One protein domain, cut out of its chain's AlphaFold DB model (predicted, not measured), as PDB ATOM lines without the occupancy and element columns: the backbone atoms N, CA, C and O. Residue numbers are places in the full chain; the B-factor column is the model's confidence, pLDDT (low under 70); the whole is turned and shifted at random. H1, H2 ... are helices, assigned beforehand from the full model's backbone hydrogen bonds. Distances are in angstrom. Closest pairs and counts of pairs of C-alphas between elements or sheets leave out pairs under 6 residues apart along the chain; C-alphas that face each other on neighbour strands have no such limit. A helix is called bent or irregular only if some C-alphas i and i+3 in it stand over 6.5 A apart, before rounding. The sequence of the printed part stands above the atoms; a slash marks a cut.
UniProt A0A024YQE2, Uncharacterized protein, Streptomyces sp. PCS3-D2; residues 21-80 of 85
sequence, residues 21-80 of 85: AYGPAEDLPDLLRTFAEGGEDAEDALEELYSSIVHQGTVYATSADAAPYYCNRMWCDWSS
ATOM      1  N   ALA A  21      23.116 -20.148  10.581       77.50
ATOM      2  CA  ALA A  21      24.014 -19.027  10.862       77.50
ATOM      3  C   ALA A  21      25.154 -19.324  11.858       77.50
ATOM      4  O   ALA A  21      26.252 -18.783  11.716       77.50
ATOM      5  N   TYR A  22      24.901 -20.193  12.839       79.69
ATOM      6  CA  TYR A  22      25.805 -20.453  13.960       79.69
ATOM      7  C   TYR A  22      26.533 -21.805  13.891       79.69
ATOM      8  O   TYR A  22      27.266 -22.148  14.817       79.69
ATOM      9  N   GLY A  23      26.390 -22.562  12.795       83.00
ATOM     10  CA  GLY A  23      26.966 -23.908  12.659       83.00
ATOM     11  C   GLY A  23      25.941 -24.984  12.278       83.00
ATOM     12  O   GLY A  23      24.945 -24.644  11.630       83.00
ATOM     13  N   PRO A  24      26.192 -26.264  12.622       86.62
ATOM     14  CA  PRO A  24      25.289 -27.376  12.327       86.62
ATOM     15  C   PRO A  24      23.935 -27.164  12.989       86.62
ATOM     16  O   PRO A  24      23.885 -26.776  14.147       86.62
ATOM     17  N   ALA A  25      22.852 -27.438  12.270       89.12
ATOM     18  CA  ALA A  25      21.509 -27.060  12.699       89.12
ATOM     19  C   ALA A  25      20.840 -28.094  13.630       89.12
ATOM     20  O   ALA A  25      19.642 -28.353  13.529       89.12
ATOM     21  N   GLU A  26      21.630 -28.745  14.486       88.25
ATOM     22  CA  GLU A  26      21.194 -29.844  15.361       88.25
ATOM     23  C   GLU A  26      20.225 -29.390  16.465       88.25
ATOM     24  O   GLU A  26      19.495 -30.216  17.003       88.25
ATOM     25  N   ASP A  27      20.199 -28.093  16.765       87.12
ATOM     26  CA  ASP A  27      19.319 -27.424  17.731       87.12
ATOM     27  C   ASP A  27      17.924 -27.073  17.172       87.12
ATOM     28  O   ASP A  27      16.963 -26.954  17.939       87.12
ATOM     29  N   LEU A  28      17.764 -26.984  15.843       86.44
ATOM     30  CA  LEU A  28      16.485 -26.640  15.206       86.44
ATOM     31  C   LEU A  28      15.307 -27.556  15.594       86.44
ATOM     32  O   LEU A  28      14.198 -27.037  15.741       86.44
ATOM     33  N   PRO A  29      15.467 -28.886  15.764       88.44
ATOM     34  CA  PRO A  29      14.370 -29.759  16.171       88.44
ATOM     35  C   PRO A  29      13.778 -29.379  17.524       88.44
ATOM     36  O   PRO A  29      12.559 -29.391  17.688       88.44
ATOM     37  N   ASP A  30      14.628 -29.042  18.488       86.69
ATOM     38  CA  ASP A  30      14.183 -28.711  19.837       86.69
ATOM     39  C   ASP A  30      13.558 -27.314  19.875       86.69
ATOM     40  O   ASP A  30      12.482 -27.157  20.447       86.69
ATOM     41  N   LEU A  31      14.114 -26.342  19.143       87.12
ATOM     42  CA  LEU A  31      13.494 -25.020  18.966       87.12
ATOM     43  C   LEU A  31      12.100 -25.112  18.320       87.12
ATOM     44  O   LEU A  31      11.154 -24.469  18.775       87.12
ATOM     45  N   LEU A  32      11.942 -25.952  17.289       85.69
ATOM     46  CA  LEU A  32      10.655 -26.170  16.620       85.69
ATOM     47  C   LEU A  32       9.633 -26.873  17.521       85.69
ATOM     48  O   LEU A  32       8.442 -26.575  17.416       85.69
ATOM     49  N   ARG A  33      10.069 -27.778  18.407       85.75
ATOM     50  CA  ARG A  33       9.195 -28.407  19.413       85.75
ATOM     51  C   ARG A  33       8.756 -27.410  20.473       85.75
ATOM     52  O   ARG A  33       7.555 -27.292  20.679       85.75
ATOM     53  N   THR A  34       9.681 -26.654  21.060       85.81
ATOM     54  CA  THR A  34       9.371 -25.622  22.062       85.81
ATOM     55  C   THR A  34       8.402 -24.583  21.501       85.81
ATOM     56  O   THR A  34       7.393 -24.256  22.125       85.81
ATOM     57  N   PHE A  35       8.630 -24.131  20.265       84.50
ATOM     58  CA  PHE A  35       7.705 -23.226  19.585       84.50
ATOM     59  C   PHE A  35       6.316 -23.851  19.363       84.50
ATOM     60  O   PHE A  35       5.294 -23.184  19.522       84.50
ATOM     61  N   ALA A  36       6.266 -25.131  18.985       83.31
ATOM     62  CA  ALA A  36       5.024 -25.852  18.715       83.31
ATOM     63  C   ALA A  36       4.225 -26.193  19.987       83.31
ATOM     64  O   ALA A  36       2.993 -26.188  19.948       83.31
ATOM     65  N   GLU A  37       4.899 -26.490  21.098       84.56
ATOM     66  CA  GLU A  37       4.286 -26.736  22.410       84.56
ATOM     67  C   GLU A  37       3.635 -25.467  22.979       84.56
ATOM     68  O   GLU A  37       2.598 -25.550  23.645       84.56
ATOM     69  N   GLY A  38       4.170 -24.294  22.629       79.06
ATOM     70  CA  GLY A  38       3.674 -23.009  23.101       79.06
ATOM     71  C   GLY A  38       4.044 -22.746  24.566       79.06
ATOM     72  O   GLY A  38       4.725 -23.537  25.208       79.06
ATOM     73  N   GLY A  39       3.571 -21.625  25.113       83.69
ATOM     74  CA  GLY A  39       3.880 -21.214  26.487       83.69
ATOM     75  C   GLY A  39       4.839 -20.030  26.540       83.69
ATOM     76  O   GLY A  39       4.953 -19.284  25.571       83.69
ATOM     77  N   GLU A  40       5.478 -19.835  27.692       87.12
ATOM     78  CA  GLU A  40       6.363 -18.689  27.944       87.12
ATOM     79  C   GLU A  40       7.625 -18.701  27.069       87.12
ATOM     80  O   GLU A  40       8.037 -17.648  26.597       87.12
ATOM     81  N   ASP A  41       8.154 -19.885  26.752       85.06
ATOM     82  CA  ASP A  41       9.393 -20.051  25.978       85.06
ATOM     83  C   ASP A  41       9.186 -19.991  24.450       85.06
ATOM     84  O   ASP A  41      10.135 -20.095  23.672       85.06
ATOM     85  N   ALA A  42       7.941 -19.862  23.979       82.75
ATOM     86  CA  ALA A  42       7.631 -19.955  22.554       82.75
ATOM     87  C   ALA A  42       8.096 -18.728  21.752       82.75
ATOM     88  O   ALA A  42       8.500 -18.874  20.599       82.75
ATOM     89  N   GLU A  43       8.039 -17.528  22.335       84.50
ATOM     90  CA  GLU A  43       8.551 -16.312  21.684       84.50
ATOM     91  C   GLU A  43      10.078 -16.348  21.566       84.50
ATOM     92  O   GLU A  43      10.603 -16.106  20.480       84.50
ATOM     93  N   ASP A  44      10.772 -16.761  22.625       87.12
ATOM     94  CA  ASP A  44      12.232 -16.906  22.629       87.12
ATOM     95  C   ASP A  44      12.689 -17.971  21.617       87.12
ATOM     96  O   ASP A  44      13.614 -17.748  20.833       87.12
ATOM     97  N   ALA A  45      11.988 -19.111  21.561       85.44
ATOM     98  CA  ALA A  45      12.255 -20.148  20.568       85.44
ATOM     99  C   ALA A  45      12.050 -19.643  19.130       85.44
ATOM    100  O   ALA A  45      12.796 -20.028  18.228       85.44
ATOM    101  N   LEU A  46      11.063 -18.769  18.901       83.12
ATOM    102  CA  LEU A  46      10.820 -18.165  17.592       83.12
ATOM    103  C   LEU A  46      11.917 -17.164  17.206       83.12
ATOM    104  O   LEU A  46      12.348 -17.170  16.049       83.12
ATOM    105  N   GLU A  47      12.366 -16.317  18.136       84.38
ATOM    106  CA  GLU A  47      13.466 -15.376  17.888       84.38
ATOM    107  C   GLU A  47      14.763 -16.111  17.535       84.38
ATOM    108  O   GLU A  47      15.410 -15.768  16.538       84.38
ATOM    109  N   GLU A  48      15.103 -17.167  18.278       85.06
ATOM    110  CA  GLU A  48      16.305 -17.967  18.027       85.06
ATOM    111  C   GLU A  48      16.226 -18.701  16.678       85.06
ATOM    112  O   GLU A  48      17.178 -18.689  15.890       85.06
ATOM    113  N   LEU A  49      15.057 -19.267  16.348       83.69
ATOM    114  CA  LEU A  49      14.799 -19.896  15.050       83.69
ATOM    115  C   LEU A  49      14.962 -18.887  13.900       83.69
ATOM    116  O   LEU A  49      15.573 -19.189  12.871       83.69
ATOM    117  N   TYR A  50      14.434 -17.673  14.072       79.12
ATOM    118  CA  TYR A  50      14.509 -16.618  13.067       79.12
ATOM    119  C   TYR A  50      15.946 -16.120  12.874       79.12
ATOM    120  O   TYR A  50      16.397 -15.991  11.733       79.12
ATOM    121  N   SER A  51      16.683 -15.903  13.965       79.75
ATOM    122  CA  SER A  51      18.089 -15.484  13.924       79.75
ATOM    123  C   SER A  51      18.986 -16.540  13.271       79.75
ATOM    124  O   SER A  51      19.897 -16.207  12.507       79.75
ATOM    125  N   SER A  52      18.681 -17.818  13.506       76.31
ATOM    126  CA  SER A  52      19.404 -18.959  12.945       76.31
ATOM    127  C   SER A  52      19.158 -19.146  11.443       76.31
ATOM    128  O   SER A  52      20.102 -19.411  10.691       76.31
ATOM    129  N   ILE A  53      17.913 -18.983  10.977       70.94
ATOM    130  CA  ILE A  53      17.527 -19.198   9.567       70.94
ATOM    131  C   ILE A  53      17.786 -17.960   8.694       70.94
ATOM    132  O   ILE A  53      18.133 -18.097   7.516       70.94
ATOM    133  N   VAL A  54      17.608 -16.752   9.235       60.88
ATOM    134  CA  VAL A  54      17.692 -15.489   8.491       60.88
ATOM    135  C   VAL A  54      18.846 -14.656   9.039       60.88
ATOM    136  O   VAL A  54      18.668 -13.789   9.893       60.88
ATOM    137  N   HIS A  55      20.049 -14.872   8.501       56.31
ATOM    138  CA  HIS A  55      21.224 -14.099   8.899       56.31
ATOM    139  C   HIS A  55      21.830 -13.327   7.717       56.31
ATOM    140  O   HIS A  55      22.239 -13.889   6.703       56.31
ATOM    141  N   GLN A  56      21.870 -11.996   7.859       45.19
ATOM    142  CA  GLN A  56      22.638 -11.052   7.028       45.19
ATOM    143  C   GLN A  56      22.335 -11.051   5.515       45.19
ATOM    144  O   GLN A  56      23.233 -10.900   4.687       45.19
ATOM    145  N   GLY A  57      21.062 -11.174   5.128       46.78
ATOM    146  CA  GLY A  57      20.640 -10.949   3.737       46.78
ATOM    147  C   GLY A  57      21.042 -12.049   2.747       46.78
ATOM    148  O   GLY A  57      20.877 -11.866   1.542       46.78
ATOM    149  N   THR A  58      21.525 -13.194   3.235       49.78
ATOM    150  CA  THR A  58      21.657 -14.413   2.433       49.78
ATOM    151  C   THR A  58      20.455 -15.303   2.720       49.78
ATOM    152  O   THR A  58      20.204 -15.668   3.863       49.78
ATOM    153  N   VAL A  59      19.687 -15.628   1.681       53.59
ATOM    154  CA  VAL A  59      18.631 -16.642   1.772       53.59
ATOM    155  C   VAL A  59      19.325 -17.996   1.688       53.59
ATOM    156  O   VAL A  59      19.849 -18.365   0.635       53.59
ATOM    157  N   TYR A  60      19.388 -18.705   2.810       62.84
ATOM    158  CA  TYR A  60      19.948 -20.051   2.864       62.84
ATOM    159  C   TYR A  60      18.945 -21.046   2.270       62.84
ATOM    160  O   TYR A  60      17.746 -20.776   2.225       62.84
ATOM    161  N   ALA A  61      19.413 -22.206   1.799       69.12
ATOM    162  CA  ALA A  61      18.523 -23.238   1.252       69.12
ATOM    163  C   ALA A  61      17.403 -23.610   2.248       69.12
ATOM    164  O   ALA A  61      16.244 -23.737   1.863       69.12
ATOM    165  N   THR A  62      17.730 -23.607   3.540       66.56
ATOM    166  CA  THR A  62      16.810 -23.791   4.668       66.56
ATOM    167  C   THR A  62      15.697 -22.747   4.754       66.56
ATOM    168  O   THR A  62      14.617 -23.049   5.255       66.56
ATOM    169  N   SER A  63      15.888 -21.532   4.233       72.88
ATOM    170  CA  SER A  63      14.814 -20.535   4.156       72.88
ATOM    171  C   SER A  63      13.690 -20.980   3.211       72.88
ATOM    172  O   SER A  63      12.524 -20.685   3.468       72.88
ATOM    173  N   ALA A  64      14.015 -21.710   2.136       74.94
ATOM    174  CA  ALA A  64      13.007 -22.290   1.248       74.94
ATOM    175  C   ALA A  64      12.259 -23.448   1.928       74.94
ATOM    176  O   ALA A  64      11.047 -23.573   1.753       74.94
ATOM    177  N   ASP A  65      12.959 -24.234   2.749       76.62
ATOM    178  CA  ASP A  65      12.367 -25.333   3.517       76.62
ATOM    179  C   ASP A  65      11.448 -24.829   4.648       76.62
ATOM    180  O   ASP A  65      10.411 -25.434   4.919       76.62
ATOM    181  N   ALA A  66      11.774 -23.692   5.275       77.44
ATOM    182  CA  ALA A  66      11.002 -23.100   6.375       77.44
ATOM    183  C   ALA A  66       9.781 -22.270   5.917       77.44
ATOM    184  O   ALA A  66       8.797 -22.140   6.653       77.44
ATOM    185  N   ALA A  67       9.809 -21.733   4.691       80.44
ATOM    186  CA  ALA A  67       8.751 -20.890   4.126       80.44
ATOM    187  C   ALA A  67       7.312 -21.453   4.242       80.44
ATOM    188  O   ALA A  67       6.418 -20.694   4.637       80.44
ATOM    189  N   PRO A  68       7.026 -22.741   3.946       76.00
ATOM    190  CA  PRO A  68       5.664 -23.269   4.058       76.00
ATOM    191  C   PRO A  68       5.129 -23.274   5.500       76.00
ATOM    192  O   PRO A  68       3.937 -23.040   5.705       76.00
ATOM    193  N   TYR A  69       5.988 -23.479   6.500       78.31
ATOM    194  CA  TYR A  69       5.593 -23.496   7.913       78.31
ATOM    195  C   TYR A  69       5.284 -22.087   8.422       78.31
ATOM    196  O   TYR A  69       4.265 -21.870   9.084       78.31
ATOM    197  N   TYR A  70       6.108 -21.116   8.026       77.12
ATOM    198  CA  TYR A  70       5.930 -19.713   8.388       77.12
ATOM    199  C   TYR A  70       4.632 -19.130   7.806       77.12
ATOM    200  O   TYR A  70       3.818 -18.557   8.530       77.12
ATOM    201  N   CYS A  71       4.375 -19.357   6.512       76.38
ATOM    202  CA  CYS A  71       3.141 -18.914   5.857       76.38
ATOM    203  C   CYS A  71       1.885 -19.530   6.492       76.38
ATOM    204  O   CYS A  71       0.874 -18.846   6.652       76.38
ATOM    205  N   ASN A  72       1.941 -20.803   6.888       74.31
ATOM    206  CA  ASN A  72       0.814 -21.481   7.527       74.31
ATOM    207  C   ASN A  72       0.499 -20.898   8.917       74.31
ATOM    208  O   ASN A  72      -0.666 -20.673   9.250       74.31
ATOM    209  N   ARG A  73       1.532 -20.579   9.709       77.19
ATOM    210  CA  ARG A  73       1.375 -19.925  11.020       77.19
ATOM    211  C   ARG A  73       0.782 -18.522  10.890       77.19
ATOM    212  O   ARG A  73      -0.121 -18.183  11.655       77.19
ATOM    213  N   MET A  74       1.254 -17.748   9.914       75.12
ATOM    214  CA  MET A  74       0.771 -16.389   9.651       75.12
ATOM    215  C   MET A  74      -0.686 -16.388   9.167       75.12
ATOM    216  O   MET A  74      -1.488 -15.554   9.584       75.12
ATOM    217  N   TRP A  75      -1.063 -17.370   8.343       67.12
ATOM    218  CA  TRP A  75      -2.444 -17.554   7.895       67.12
ATOM    219  C   TRP A  75      -3.387 -17.943   9.042       67.12
ATOM    220  O   TRP A  75      -4.529 -17.481   9.085       67.12
ATOM    221  N   CYS A  76      -2.923 -18.769   9.985       67.81
ATOM    222  CA  CYS A  76      -3.687 -19.108  11.186       67.81
ATOM    223  C   CYS A  76      -3.894 -17.906  12.122       67.81
ATOM    224  O   CYS A  76      -5.000 -17.757  12.638       67.81
ATOM    225  N   ASP A  77      -2.905 -17.021  12.290       65.19
ATOM    226  CA  ASP A  77      -3.098 -15.762  13.037       65.19
ATOM    227  C   ASP A  77      -4.059 -14.814  12.321       65.19
ATOM    228  O   ASP A  77      -4.954 -14.242  12.942       65.19
ATOM    229  N   TRP A  78      -3.935 -14.679  10.999       56.91
ATOM    230  CA  TRP A  78      -4.824 -13.821  10.215       56.91
ATOM    231  C   TRP A  78      -6.278 -14.315  10.212       56.91
ATOM    232  O   TRP A  78      -7.216 -13.524  10.242       56.91
ATOM    233  N   SER A  79      -6.475 -15.633  10.186       59.22
ATOM    234  CA  SER A  79      -7.804 -16.258  10.149       59.22
ATOM    235  C   SER A  79      -8.423 -16.444  11.538       59.22
ATOM    236  O   SER A  79      -9.549 -16.937  11.644       59.22
ATOM    237  N   SER A  80      -7.704 -16.077  12.601       53.56
ATOM    238  CA  SER A  80      -8.226 -16.118  13.964       53.56
ATOM    239  C   SER A  80      -9.155 -14.918  14.207       53.56
ATOM    240  O   SER A  80      -8.794 -13.786  13.888       53.56
TER     241      SER A  80
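AT A GLANCE: This is residues 21 to 80 of the 85 residues of an uncharacterized protein of Streptomyces sp. PCS3-D2 (UniProt A0A024YQE2). One long helix, H3, runs beside a tight helical hairpin, H1 and H2; H3 begins near the end of H2, and residues 67 to 80 stick out free. The 60 printed residues hold three named helices, H1, H2, H3 in chain order, and no named strand: all helix, compact, radius of gyration of the C-alphas 12.0 A, spans 34 by 21 by 16 A.

IN THESE COORDINATES: Find C-alpha 61 at (18.523, -23.238, 1.252); H3 runs from there 26.7 A to C-alpha 78 at (-4.824, -13.821, 10.215). It is irregular, C-alphas 65 and 68 being 7.0 A apart, with a kink of 34 degrees near residue 68. H2, residues 42 to 53, measures 16.3 A. H1, residues 28 to 37, begins at (16.485, -26.640, 15.206) and measures 14.2 A.

HOW THE PARTS SIT: H3 is close to but not clearly touching H2; their closest C-alphas, Ser 63 and Ile 53, are 6.2 A apart. They run opposite ways at a shallow tilt of 32 degrees, only just short of steep. H1 and H2, a hairpin, touch, closest at the C-alphas of Phe 35 and Ala 42, 4.4 A, opposite ways at a shallow tilt of 28 degrees. H1 and H3 are apart. Every O i to N i+4 pair is within hydrogen-bond range in H1 and H2, and 12 of 14 in H3.

THE WHOLE: The two farthest C-alphas, Gly 23 and Ser 80, are 36.1 A apart. The printed part has no cut and no long link. Look for pLDDT under 70 at residues 54 to 62 and 75 to 80.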